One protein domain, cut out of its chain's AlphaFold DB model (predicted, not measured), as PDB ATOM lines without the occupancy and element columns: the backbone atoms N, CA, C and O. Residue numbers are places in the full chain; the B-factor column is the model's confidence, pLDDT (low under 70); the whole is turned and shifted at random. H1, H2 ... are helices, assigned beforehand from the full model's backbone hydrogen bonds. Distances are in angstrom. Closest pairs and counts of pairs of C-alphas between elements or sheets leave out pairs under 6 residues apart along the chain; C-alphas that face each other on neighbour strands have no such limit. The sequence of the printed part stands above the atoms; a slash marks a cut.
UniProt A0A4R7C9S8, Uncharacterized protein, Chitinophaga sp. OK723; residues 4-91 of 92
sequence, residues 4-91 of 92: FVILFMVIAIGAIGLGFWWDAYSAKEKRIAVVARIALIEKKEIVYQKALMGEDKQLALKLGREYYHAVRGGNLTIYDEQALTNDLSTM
ATOM      1  N   PHE A   4     341.980 286.557 262.360       89.69
ATOM      2  CA  PHE A   4     342.954 286.846 261.308       89.69
ATOM      3  C   PHE A   4     342.375 286.608 259.907       89.69
ATOM      4  O   PHE A   4     342.635 287.388 258.993       89.69
ATOM      5  N   VAL A   5     341.522 285.594 259.734       86.06
ATOM      6  CA  VAL A   5     340.864 285.300 258.448       86.06
ATOM      7  C   VAL A   5     339.880 286.409 258.067       86.06
ATOM      8  O   VAL A   5     339.832 286.824 256.909       86.06
ATOM      9  N   ILE A   6     339.144 286.944 259.045       86.94
ATOM     10  CA  ILE A   6     338.203 288.053 258.830       86.94
ATOM     11  C   ILE A   6     338.959 289.323 258.411       86.94
ATOM     12  O   ILE A   6     338.559 289.990 257.456       86.94
ATOM     13  N   LEU A   7     340.080 289.632 259.070       87.50
ATOM     14  CA  LEU A   7     340.909 290.794 258.740       87.50
ATOM     15  C   LEU A   7     341.464 290.725 257.308       87.50
ATOM     16  O   LEU A   7     341.385 291.706 256.568       87.50
ATOM     17  N   PHE A   8     341.965 289.559 256.887       89.50
ATOM     18  CA  PHE A   8     342.460 289.355 255.522       89.50
ATOM     19  C   PHE A   8     341.367 289.545 254.465       89.50
ATOM     20  O   PHE A   8     341.615 290.183 253.441       89.50
ATOM     21  N   MET A   9     340.151 289.047 254.712       87.44
ATOM     22  CA  MET A   9     339.028 289.223 253.787       87.44
ATOM     23  C   MET A   9     338.650 290.698 253.608       87.44
ATOM     24  O   MET A   9     338.435 291.138 252.480       87.44
ATOM     25  N   VAL A  10     338.619 291.483 254.689       88.62
ATOM     26  CA  VAL A  10     338.301 292.920 254.622       88.62
ATOM     27  C   VAL A  10     339.358 293.689 253.829       88.62
ATOM     28  O   VAL A  10     339.012 294.503 252.972       88.62
ATOM     29  N   ILE A  11     340.643 293.397 254.054       90.25
ATOM     30  CA  ILE A  11     341.746 294.029 253.313       90.25
ATOM     31  C   ILE A  11     341.681 293.662 251.825       90.25
ATOM     32  O   ILE A  11     341.818 294.542 250.975       90.25
ATOM     33  N   ALA A  12     341.421 292.394 251.496       87.50
ATOM     34  CA  ALA A  12     341.310 291.939 250.112       87.50
ATOM     35  C   ALA A  12     340.152 292.626 249.370       87.50
ATOM     36  O   ALA A  12     340.338 293.114 248.255       87.50
ATOM     37  N   ILE A  13     338.979 292.736 250.000       89.62
ATOM     38  CA  ILE A  13     337.820 293.437 249.425       89.62
ATOM     39  C   ILE A  13     338.130 294.929 249.228       89.62
ATOM     40  O   ILE A  13     337.829 295.484 248.170       89.62
ATOM     41  N   GLY A  14     338.775 295.572 250.206       89.06
ATOM     42  CA  GLY A  14     339.197 296.971 250.106       89.06
ATOM     43  C   GLY A  14     340.183 297.215 248.960       89.06
ATOM     44  O   GLY A  14     340.007 298.157 248.189       89.06
ATOM     45  N   ALA A  15     341.177 296.340 248.794       89.50
ATOM     46  CA  ALA A  15     342.153 296.427 247.709       89.50
ATOM     47  C   ALA A  15     341.504 296.265 246.323       89.50
ATOM     48  O   ALA A  15     341.817 297.022 245.404       89.50
ATOM     49  N   ILE A  16     340.554 295.333 246.181       87.25
ATOM     50  CA  ILE A  16     339.785 295.146 244.942       87.25
ATOM     51  C   ILE A  16     338.970 296.408 244.619       87.25
ATOM     52  O   ILE A  16     339.009 296.895 243.489       87.25
ATOM     53  N   GLY A  17     338.278 296.977 245.611       86.69
ATOM     54  CA  GLY A  17     337.511 298.216 245.444       86.69
ATOM     55  C   GLY A  17     338.376 299.409 245.025       86.69
ATOM     56  O   GLY A  17     337.988 300.167 244.134       86.69
ATOM     57  N   LEU A  18     339.571 299.548 245.610       88.38
ATOM     58  CA  LEU A  18     340.541 300.581 245.235       88.38
ATOM     59  C   LEU A  18     341.050 300.414 243.798       88.38
ATOM     60  O   LEU A  18     341.179 301.411 243.091       88.38
ATOM     61  N   GLY A  19     341.283 299.179 243.345       87.25
ATOM     62  CA  GLY A  19     341.660 298.890 241.957       87.25
ATOM     63  C   GLY A  19     340.590 299.331 240.956       87.25
ATOM     64  O   GLY A  19     340.880 300.092 240.034       87.25
ATOM     65  N   PHE A  20     339.327 298.957 241.190       86.38
ATOM     66  CA  PHE A  20     338.212 299.393 240.339       86.38
ATOM     67  C   PHE A  20     338.024 300.918 240.334       86.38
ATOM     68  O   PHE A  20     337.719 301.504 239.293       86.38
ATOM     69  N   TRP A  21     338.215 301.575 241.482       85.25
ATOM     70  CA  TRP A  21     338.149 303.034 241.578       85.25
ATOM     71  C   TRP A  21     339.282 303.717 240.797       85.25
ATOM     72  O   TRP A  21     339.028 304.676 240.063       85.25
ATOM     73  N   TRP A  22     340.508 303.194 240.890       83.62
ATOM     74  CA  TRP A  22     341.669 303.680 240.144       83.62
ATOM     75  C   TRP A  22     341.489 303.541 238.626       83.62
ATOM     76  O   TRP A  22     341.715 304.495 237.876       83.62
ATOM     77  N   ASP A  23     341.007 302.388 238.161       80.31
ATOM     78  CA  ASP A  23     340.747 302.150 236.740       80.31
ATOM     79  C   ASP A  23     339.689 303.117 236.192       80.31
ATOM     80  O   ASP A  23     339.885 303.734 235.140       80.31
ATOM     81  N   ALA A  24     338.600 303.329 236.939       78.44
ATOM     82  CA  ALA A  24     337.555 304.281 236.573       78.44
ATOM     83  C   ALA A  24     338.055 305.737 236.550       78.44
ATOM     84  O   ALA A  24     337.653 306.516 235.678       78.44
ATOM     85  N   TYR A  25     338.939 306.112 237.478       79.06
ATOM     86  CA  TYR A  25     339.573 307.428 237.508       79.06
ATOM     87  C   TYR A  25     340.482 307.642 236.288       79.06
ATOM     88  O   TYR A  25     340.297 308.604 235.538       79.06
ATOM     89  N   SER A  26     341.382 306.695 236.008       79.19
ATOM     90  CA  SER A  26     342.327 306.785 234.884       79.19
ATOM     91  C   SER A  26     341.635 306.830 233.511       79.19
ATOM     92  O   SER A  26     342.125 307.457 232.566       79.19
ATOM     93  N   ALA A  27     340.458 306.210 233.383       78.38
ATOM     94  CA  ALA A  27     339.668 306.245 232.156       78.38
ATOM     95  C   ALA A  27     339.138 307.651 231.823       78.38
ATOM     96  O   ALA A  27     339.038 308.002 230.644       78.38
ATOM     97  N   LYS A  28     338.809 308.473 232.831       77.38
ATOM     98  CA  LYS A  28     338.334 309.851 232.616       77.38
ATOM     99  C   LYS A  28     339.444 310.746 232.074       77.38
ATOM    100  O   LYS A  28     339.216 311.456 231.095       77.38
ATOM    101  N   GLU A  29     340.642 310.666 232.646       79.81
ATOM    102  CA  GLU A  29     341.796 311.455 232.196       79.81
ATOM    103  C   GLU A  29     342.169 311.154 230.743       79.81
ATOM    104  O   GLU A  29     342.324 312.071 229.934       79.81
ATOM    105  N   LYS A  30     342.223 309.866 230.371       82.25
ATOM    106  CA  LYS A  30     342.521 309.450 228.991       82.25
ATOM    107  C   LYS A  30     341.520 310.027 227.989       82.25
ATOM    108  O   LYS A  30     341.922 310.489 226.925       82.25
ATOM    109  N   ARG A  31     340.224 310.049 228.324       82.31
ATOM    110  CA  ARG A  31     339.185 310.639 227.460       82.31
ATOM    111  C   ARG A  31     339.382 312.141 227.280       82.31
ATOM    112  O   ARG A  31     339.294 312.620 226.154       82.31
ATOM    113  N   ILE A  32     339.688 312.867 228.354       88.81
ATOM    114  CA  ILE A  32     339.949 314.313 228.295       88.81
ATOM    115  C   ILE A  32     341.161 314.599 227.401       88.81
ATOM    116  O   ILE A  32     341.087 315.466 226.533       88.81
ATOM    117  N   ALA A  33     342.243 313.831 227.548       88.69
ATOM    118  CA  ALA A  33     343.435 313.973 226.717       88.69
ATOM    119  C   ALA A  33     343.148 313.707 225.227       88.69
ATOM    120  O   ALA A  33     343.624 314.444 224.364       88.69
ATOM    121  N   VAL A  34     342.332 312.693 224.914       90.25
ATOM    122  CA  VAL A  34     341.907 312.399 223.536       90.25
ATOM    123  C   VAL A  34     341.069 313.540 222.958       90.25
ATOM    124  O   VAL A  34     341.352 313.987 221.852       90.25
ATOM    125  N   VAL A  35     340.089 314.056 223.704       93.31
ATOM    126  CA  VAL A  35     339.247 315.180 223.255       93.31
ATOM    127  C   VAL A  35     340.085 316.440 223.030       93.31
ATOM    128  O   VAL A  35     339.952 317.084 221.992       93.31
ATOM    129  N   ALA A  36     340.999 316.762 223.949       92.94
ATOM    130  CA  ALA A  36     341.904 317.899 223.801       92.94
ATOM    131  C   ALA A  36     342.810 317.754 222.567       92.94
ATOM    132  O   ALA A  36     343.020 318.718 221.829       92.94
ATOM    133  N   ARG A  37     343.311 316.539 222.306       92.31
ATOM    134  CA  ARG A  37     344.101 316.237 221.109       92.31
ATOM    135  C   ARG A  37     343.283 316.406 219.828       92.31
ATOM    136  O   ARG A  37     343.790 316.999 218.881       92.31
ATOM    137  N   ILE A  38     342.045 315.916 219.795       95.06
ATOM    138  CA  ILE A  38     341.152 316.060 218.636       95.06
ATOM    139  C   ILE A  38     340.889 317.543 218.353       95.06
ATOM    140  O   ILE A  38     341.109 317.986 217.231       95.06
ATOM    141  N   ALA A  39     340.546 318.328 219.378       95.75
ATOM    142  CA  ALA A  39     340.318 319.765 219.232       95.75
ATOM    143  C   ALA A  39     341.567 320.519 218.733       95.75
ATOM    144  O   ALA A  39     341.468 321.467 217.953       95.75
ATOM    145  N   LEU A  40     342.767 320.099 219.159       95.19
ATOM    146  CA  LEU A  40     344.023 320.662 218.661       95.19
ATOM    147  C   LEU A  40     344.235 320.366 217.170       95.19
ATOM    148  O   LEU A  40     344.657 321.257 216.430       95.19
ATOM    149  N   ILE A  41     343.972 319.127 216.745       96.81
ATOM    150  CA  ILE A  41     344.099 318.704 215.346       96.81
ATOM    151  C   ILE A  41     343.110 319.482 214.479       96.81
ATOM    152  O   ILE A  41     343.533 320.092 213.503       96.81
ATOM    153  N   GLU A  42     341.844 319.551 214.887       97.06
ATOM    154  CA  GLU A  42     340.788 320.283 214.179       97.06
ATOM    155  C   GLU A  42     341.135 321.772 214.032       97.06
ATOM    156  O   GLU A  42     341.043 322.354 212.952       97.06
ATOM    157  N   LYS A  43     341.647 322.402 215.097       97.44
ATOM    158  CA  LYS A  43     342.111 323.792 215.027       97.44
ATOM    159  C   LYS A  43     343.236 323.974 214.003       97.44
ATOM    160  O   LYS A  43     343.241 324.971 213.279       97.44
ATOM    161  N   LYS A  44     344.203 323.052 213.956       97.38
ATOM    162  CA  LYS A  44     345.312 323.096 212.989       97.38
ATOM    163  C   LYS A  44     344.827 322.847 211.564       97.38
ATOM    164  O   LYS A  44     345.281 323.543 210.662       97.38
ATOM    165  N   GLU A  45     343.880 321.935 211.385       97.44
ATOM    166  CA  GLU A  45     343.238 321.654 210.103       97.44
ATOM    167  C   GLU A  45     342.554 322.902 209.546       97.44
ATOM    168  O   GLU A  45     342.858 323.316 208.434       97.44
ATOM    169  N   ILE A  46     341.713 323.575 210.338       97.94
ATOM    170  CA  ILE A  46     341.010 324.794 209.908       97.94
ATOM    171  C   ILE A  46     341.997 325.878 209.464       97.94
ATOM    172  O   ILE A  46     341.776 326.559 208.462       97.94
ATOM    173  N   VAL A  47     343.083 326.074 210.216       97.38
ATOM    174  CA  VAL A  47     344.106 327.076 209.889       97.38
ATOM    175  C   VAL A  47     344.861 326.696 208.614       97.38
ATOM    176  O   VAL A  47     345.101 327.561 207.772       97.38
ATOM    177  N   TYR A  48     345.186 325.418 208.441       97.62
ATOM    178  CA  TYR A  48     345.832 324.917 207.235       97.62
ATOM    179  C   TYR A  48     344.926 325.036 206.001       97.62
ATOM    180  O   TYR A  48     345.356 325.577 204.988       97.62
ATOM    181  N   GLN A  49     343.652 324.651 206.104       96.81
ATOM    182  CA  GLN A  49     342.665 324.789 205.027       96.81
ATOM    183  C   GLN A  49     342.488 326.249 204.597       96.81
ATOM    184  O   GLN A  49     342.457 326.553 203.407       96.81
ATOM    185  N   LYS A  50     342.460 327.187 205.552       96.50
ATOM    186  CA  LYS A  50     342.456 328.625 205.236       96.50
ATOM    187  C   LYS A  50     343.712 329.059 204.484       96.50
ATOM    188  O   LYS A  50     343.612 329.888 203.588       96.50
ATOM    189  N   ALA A  51     344.875 328.515 204.838       96.62
ATOM    190  CA  ALA A  51     346.121 328.813 204.142       96.62
ATOM    191  C   ALA A  51     346.152 328.223 202.723       96.62
ATOM    192  O   ALA A  51     346.632 328.893 201.816       96.62
ATOM    193  N   LEU A  52     345.584 327.028 202.509       96.75
ATOM    194  CA  LEU A  52     345.431 326.421 201.178       96.75
ATOM    195  C   LEU A  52     344.533 327.239 200.240       96.75
ATOM    196  O   LEU A  52     344.715 327.200 199.028       96.75
ATOM    197  N   MET A  53     343.570 327.982 200.785       95.75
ATOM    198  CA  MET A  53     342.716 328.892 200.012       95.75
ATOM    199  C   MET A  53     343.379 330.243 199.703       95.75
ATOM    200  O   MET A  53     342.810 331.032 198.949       95.75
ATOM    201  N   GLY A  54     344.527 330.539 200.316       94.25
ATOM    202  CA  GLY A  54     345.295 331.756 200.072       94.25
ATOM    203  C   GLY A  54     346.358 331.580 198.988       94.25
ATOM    204  O   GLY A  54     346.476 330.528 198.369       94.25
ATOM    205  N   GLU A  55     347.172 332.618 198.803       94.00
ATOM    206  CA  GLU A  55     348.241 332.653 197.786       94.00
ATOM    207  C   GLU A  55     349.632 332.330 198.375       94.00
ATOM    208  O   GLU A  55     350.591 332.058 197.651       94.00
ATOM    209  N   ASP A  56     349.771 332.332 199.707       95.88
ATOM    210  CA  ASP A  56     351.054 332.097 200.374       95.88
ATOM    211  C   ASP A  56     351.333 330.597 200.560       95.88
ATOM    212  O   ASP A  56     351.018 329.970 201.579       95.88
ATOM    213  N   LYS A  57     351.997 330.027 199.553       95.25
ATOM    214  CA  LYS A  57     352.416 328.622 199.539       95.25
ATOM    215  C   LYS A  57     353.413 328.270 200.648       95.25
ATOM    216  O   LYS A  57     353.425 327.129 201.111       95.25
ATOM    217  N   GLN A  58     354.251 329.211 201.092       96.19
ATOM    218  CA  GLN A  58     355.217 328.953 202.168       96.19
ATOM    219  C   GLN A  58     354.514 328.860 203.523       96.19
ATOM    220  O   GLN A  58     354.812 327.964 204.320       96.19
ATOM    221  N   LEU A  59     353.544 329.742 203.761       96.44
ATOM    222  CA  LEU A  59     352.693 329.689 204.940       96.44
ATOM    223  C   LEU A  59     351.877 328.391 204.973       96.44
ATOM    224  O   LEU A  59     351.859 327.710 206.001       96.44
ATOM    225  N   ALA A  60     351.267 328.008 203.849       97.69
ATOM    226  CA  ALA A  60     350.528 326.754 203.737       97.69
ATOM    227  C   ALA A  60     351.424 325.528 203.982       97.69
ATOM    228  O   ALA A  60     351.028 324.627 204.719       97.69
ATOM    229  N   LEU A  61     352.657 325.510 203.457       97.62
ATOM    230  CA  LEU A  61     353.623 324.433 203.705       97.62
ATOM    231  C   LEU A  61     353.950 324.294 205.197       97.62
ATOM    232  O   LEU A  61     353.928 323.189 205.741       97.62
ATOM    233  N   LYS A  62     354.233 325.413 205.872       97.56
ATOM    234  CA  LYS A  62     354.535 325.420 207.308       97.56
ATOM    235  C   LYS A  62     353.358 324.879 208.124       97.56
ATOM    236  O   LYS A  62     353.540 323.977 208.941       97.56
ATOM    237  N   LEU A  63     352.158 325.408 207.887       97.88
ATOM    238  CA  LEU A  63     350.949 325.021 208.616       97.88
ATOM    239  C   LEU A  63     350.529 323.577 208.318       97.88
ATOM    240  O   LEU A  63     350.094 322.871 209.226       97.88
ATOM    241  N   GLY A  64     350.720 323.114 207.083       97.25
ATOM    242  CA  GLY A  64     350.463 321.736 206.684       97.25
ATOM    243  C   GLY A  64     351.360 320.746 207.423       97.25
ATOM    244  O   GLY A  64     350.855 319.796 208.019       97.25
ATOM    245  N   ARG A  65     352.675 321.002 207.504       97.38
ATOM    246  CA  ARG A  65     353.586 320.167 208.313       97.38
ATOM    247  C   ARG A  65     353.163 320.109 209.772       97.38
ATOM    248  O   ARG A  65     353.149 319.033 210.365       97.38
ATOM    249  N   GLU A  66     352.783 321.248 210.348       96.62
ATOM    250  CA  GLU A  66     352.283 321.307 211.722       96.62
ATOM    251  C   GLU A  66     350.998 320.489 211.928       96.62
ATOM    252  O   GLU A  66     350.846 319.842 212.968       96.62
ATOM    253  N   TYR A  67     350.073 320.527 210.966       97.69
ATOM    254  CA  TYR A  67     348.841 319.740 210.980       97.69
ATOM    255  C   TYR A  67     349.138 318.237 210.892       97.69
ATOM    256  O   TYR A  67     348.766 317.490 211.799       97.69
ATOM    257  N   TYR A  68     349.882 317.794 209.875       97.12
ATOM    258  CA  TYR A  68     350.200 316.377 209.690       97.12
ATOM    259  C   TYR A  68     351.035 315.809 210.855       97.12
ATOM    260  O   TYR A  68     350.804 314.671 211.274       97.12
ATOM    261  N   HIS A  69     351.922 316.605 211.469       96.56
ATOM    262  CA  HIS A  69     352.632 316.211 212.694       96.56
ATOM    263  C   HIS A  69     351.662 315.945 213.854       96.56
ATOM    264  O   HIS A  69     351.796 314.945 214.565       96.56
ATOM    265  N   ALA A  70     350.666 316.817 214.047       95.31
ATOM    266  CA  ALA A  70     349.669 316.666 215.106       95.31
ATOM    267  C   ALA A  70     348.766 315.439 214.884       95.31
ATOM    268  O   ALA A  70     348.512 314.675 215.825       95.31
ATOM    269  N   VAL A  71     348.342 315.211 213.636       94.81
ATOM    270  CA  VAL A  71     347.564 314.028 213.229       94.81
ATOM    271  C   VAL A  71     348.340 312.747 213.527       94.81
ATOM    272  O   VAL A  71     347.797 311.827 214.141       94.81
ATOM    273  N   ARG A  72     349.629 312.700 213.167       94.06
ATOM    274  CA  ARG A  72     350.485 311.534 213.424       94.06
ATOM    275  C   ARG A  72     350.739 311.312 214.914       94.06
ATOM    276  O   ARG A  72     350.787 310.172 215.363       94.06
ATOM    277  N   GLY A  73     350.917 312.391 215.676       90.94
ATOM    278  CA  GLY A  73     351.449 312.315 217.038       90.94
ATOM    279  C   GLY A  73     352.934 311.930 217.071       90.94
ATOM    280  O   GLY A  73     353.380 311.302 218.025       90.94
ATOM    281  N   GLY A  74     353.688 312.264 216.017       88.25
ATOM    282  CA  GLY A  74     355.082 311.858 215.830       88.25
ATOM    283  C   GLY A  74     355.695 312.467 214.568       88.25
ATOM    284  O   GLY A  74     355.238 313.509 214.100       88.25
ATOM    285  N   ASN A  75     356.726 311.827 214.016       94.00
ATOM    286  CA  ASN A  75     357.411 312.301 212.809       94.00
ATOM    287  C   ASN A  75     356.547 312.147 211.552       94.00
ATOM    288  O   ASN A  75     355.788 311.183 211.426       94.00
ATOM    289  N   LEU A  76     356.705 313.082 210.615       94.94
ATOM    290  CA  LEU A  76     356.102 312.984 209.290       94.94
ATOM    291  C   LEU A  76     356.716 311.825 208.512       94.94
ATOM    292  O   LEU A  76     357.922 311.575 208.569       94.94
ATOM    293  N   THR A  77     355.865 311.116 207.785       96.12
ATOM    294  CA  THR A  77     356.283 310.079 206.848       96.12
ATOM    295  C   THR A  77     356.407 310.650 205.440       96.12
ATOM    296  O   THR A  77     355.895 311.728 205.140       96.12
ATOM    297  N   ILE A  78     357.036 309.891 204.540       96.31
ATOM    298  CA  ILE A  78     357.095 310.247 203.116       96.31
ATOM    299  C   ILE A  78     355.682 310.402 202.528       96.31
ATOM    300  O   ILE A  78     355.461 311.297 201.720       96.31
ATOM    301  N   TYR A  79     354.716 309.588 202.966       96.12
ATOM    302  CA  TYR A  79     353.328 309.699 202.512       96.12
ATOM    303  C   TYR A  79     352.658 310.998 202.972       96.12
ATOM    304  O   TYR A  79     351.879 311.576 202.221       96.12
ATOM    305  N   ASP A  80     352.989 311.487 204.171       96.81
ATOM    306  CA  ASP A  80     352.452 312.753 204.680       96.81
ATOM    307  C   ASP A  80     353.032 313.948 203.909       96.81
ATOM    308  O   ASP A  80     352.298 314.853 203.520       96.81
ATOM    309  N   GLU A  81     354.337 313.933 203.616       96.19
ATOM    310  CA  GLU A  81     354.974 314.970 202.789       96.19
ATOM    311  C   GLU A  81     354.469 314.932 201.334       96.19
ATOM    312  O   GLU A  81     354.317 315.981 200.705       96.19
ATOM    313  N   GLN A  82     354.156 313.748 200.793       97.31
ATOM    314  CA  GLN A  82     353.522 313.608 199.477       97.31
ATOM    315  C   GLN A  82     352.099 314.174 199.465       97.31
ATOM    316  O   GLN A  82     351.762 314.933 198.557       97.31
ATOM    317  N   ALA A  83     351.281 313.853 200.471       96.88
ATOM    318  CA  ALA A  83     349.934 314.407 200.605       96.88
ATOM    319  C   ALA A  83     349.976 315.938 200.705       96.88
ATOM    320  O   ALA A  83     349.331 316.620 199.913       96.88
ATOM    321  N   LEU A  84     350.844 316.475 201.567       97.12
ATOM    322  CA  LEU A  84     351.086 317.911 201.684       97.12
ATOM    323  C   LEU A  84     351.516 318.538 200.351       97.12
ATOM    324  O   LEU A  84     351.038 319.603 199.979       97.12
ATOM    325  N   THR A  85     352.404 317.881 199.604       97.25
ATOM    326  CA  THR A  85     352.837 318.370 198.288       97.25
ATOM    327  C   THR A  85     351.673 318.430 197.300       97.25
ATOM    328  O   THR A  85     351.556 319.410 196.561       97.25
ATOM    329  N   ASN A  86     350.794 317.425 197.309       96.69
ATOM    330  CA  ASN A  86     349.598 317.408 196.470       96.69
ATOM    331  C   ASN A  86     348.648 318.544 196.852       96.69
ATOM    332  O   ASN A  86     348.252 319.311 195.976       96.69
ATOM    333  N   ASP A  87     348.365 318.721 198.140       96.25
ATOM    334  CA  ASP A  87     347.519 319.807 198.640       96.25
ATOM    335  C   ASP A  87     348.060 321.171 198.164       96.25
ATOM    336  O   ASP A  87     347.349 321.958 197.538       96.25
ATOM    337  N   LEU A  88     349.366 321.407 198.327       96.62
ATOM    338  CA  LEU A  88     350.036 322.633 197.879       96.62
ATOM    339  C   LEU A  88     350.074 322.801 196.354       96.62
ATOM    340  O   LEU A  88     350.202 323.922 195.860       96.62
ATOM    341  N   SER A  89     350.032 321.715 195.582       95.56
ATOM    342  CA  SER A  89     349.978 321.781 194.115       95.56
ATOM    343  C   SER A  89     348.616 322.227 193.588       95.56
ATOM    344  O   SER A  89     348.541 322.728 192.470       95.56
ATOM    345  N   THR A  90     347.564 322.074 194.397       92.25
ATOM    346  CA  THR A  90     346.197 322.491 194.054       92.25
ATOM    347  C   THR A  90     345.873 323.929 194.457       92.25
ATOM    348  O   THR A  90     344.804 324.432 194.104       92.25
ATOM    349  N   MET A  91     346.790 324.599 195.163       92.38
ATOM    350  CA  MET A  91     346.694 326.036 195.420       92.38
ATOM    351  C   MET A  91     346.737 326.806 194.095       92.38
ATOM    352  O   MET A  91     347.465 326.420 193.176       92.38
TER     353      MET A  91
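What this domain is: This is residues 4 to 91 of the 92 residues of an uncharacterized protein of Chitinophaga sp. OK723 (UniProt A0A4R7C9S8). One very long helix, H1, makes the length of the domain, and a small head sits at its far end, where H2 folds back along the last part of H1 and H3 folds back again over H2. Residues 4 to 36 of H1 stick out from this head as a long arm. The printed part has 88 residues with three named helices, in the order H1, H2, H3, and no named strand; the class is all helix. The whole is extended, a rod spanning 78 by 23 by 14 A, with a radius of gyration of the C-alphas of 23.3 A.

How they stand to each other: Begin with H1, residues 4 to 52, and look at its residues 40 to 52, which alone touch H2, residues 57 to 72. The closest C-alphas of these two helices are those of Ala 51 and Ala 60, 4.9 A apart. H1 and H2 form a helical hairpin, running opposite ways at a shallow tilt of 17 degrees. From H2 go on to H3, residues 78 to 89, which touches H2; their closest C-alphas, those of Gly 64 and Leu 84, are 6.3 A apart. H2 and H3 are also a helical hairpin, opposite ways at a shallow tilt of 34.6 degrees, only just short of steep. H1 and H3 are close but not clearly touching, with the C-alphas of Leu 52 and Leu 88 the closest at 6.8 A. In H2 and H3 every O i to N i+4 pair is within hydrogen-bond range; in H1, 43 of 45 are.

Where its parts are: Find C-alpha 4 at (342.954, 286.846, 261.308); from there H1 runs 72.0 A to C-alpha 52 at (345.431, 326.421, 201.178). H2 measures 22.1 A from C-alpha 57 to C-alpha 72. H3 measures 16.3 A and ends at C-alpha 89, at (349.978, 321.781, 194.115).

The domain as a whole: The two C-alphas farthest apart, those of Phe 4 and Glu 55, are 78.5 A apart. Without residues 4 to 36, which stand free, the body spans 29 by 24 by 13 A. The printed part has no cut, and both links, H1 to H2 and H2 to H3, are tight. The mean pLDDT of the printed part is 92.2, and no printed residue is under 70.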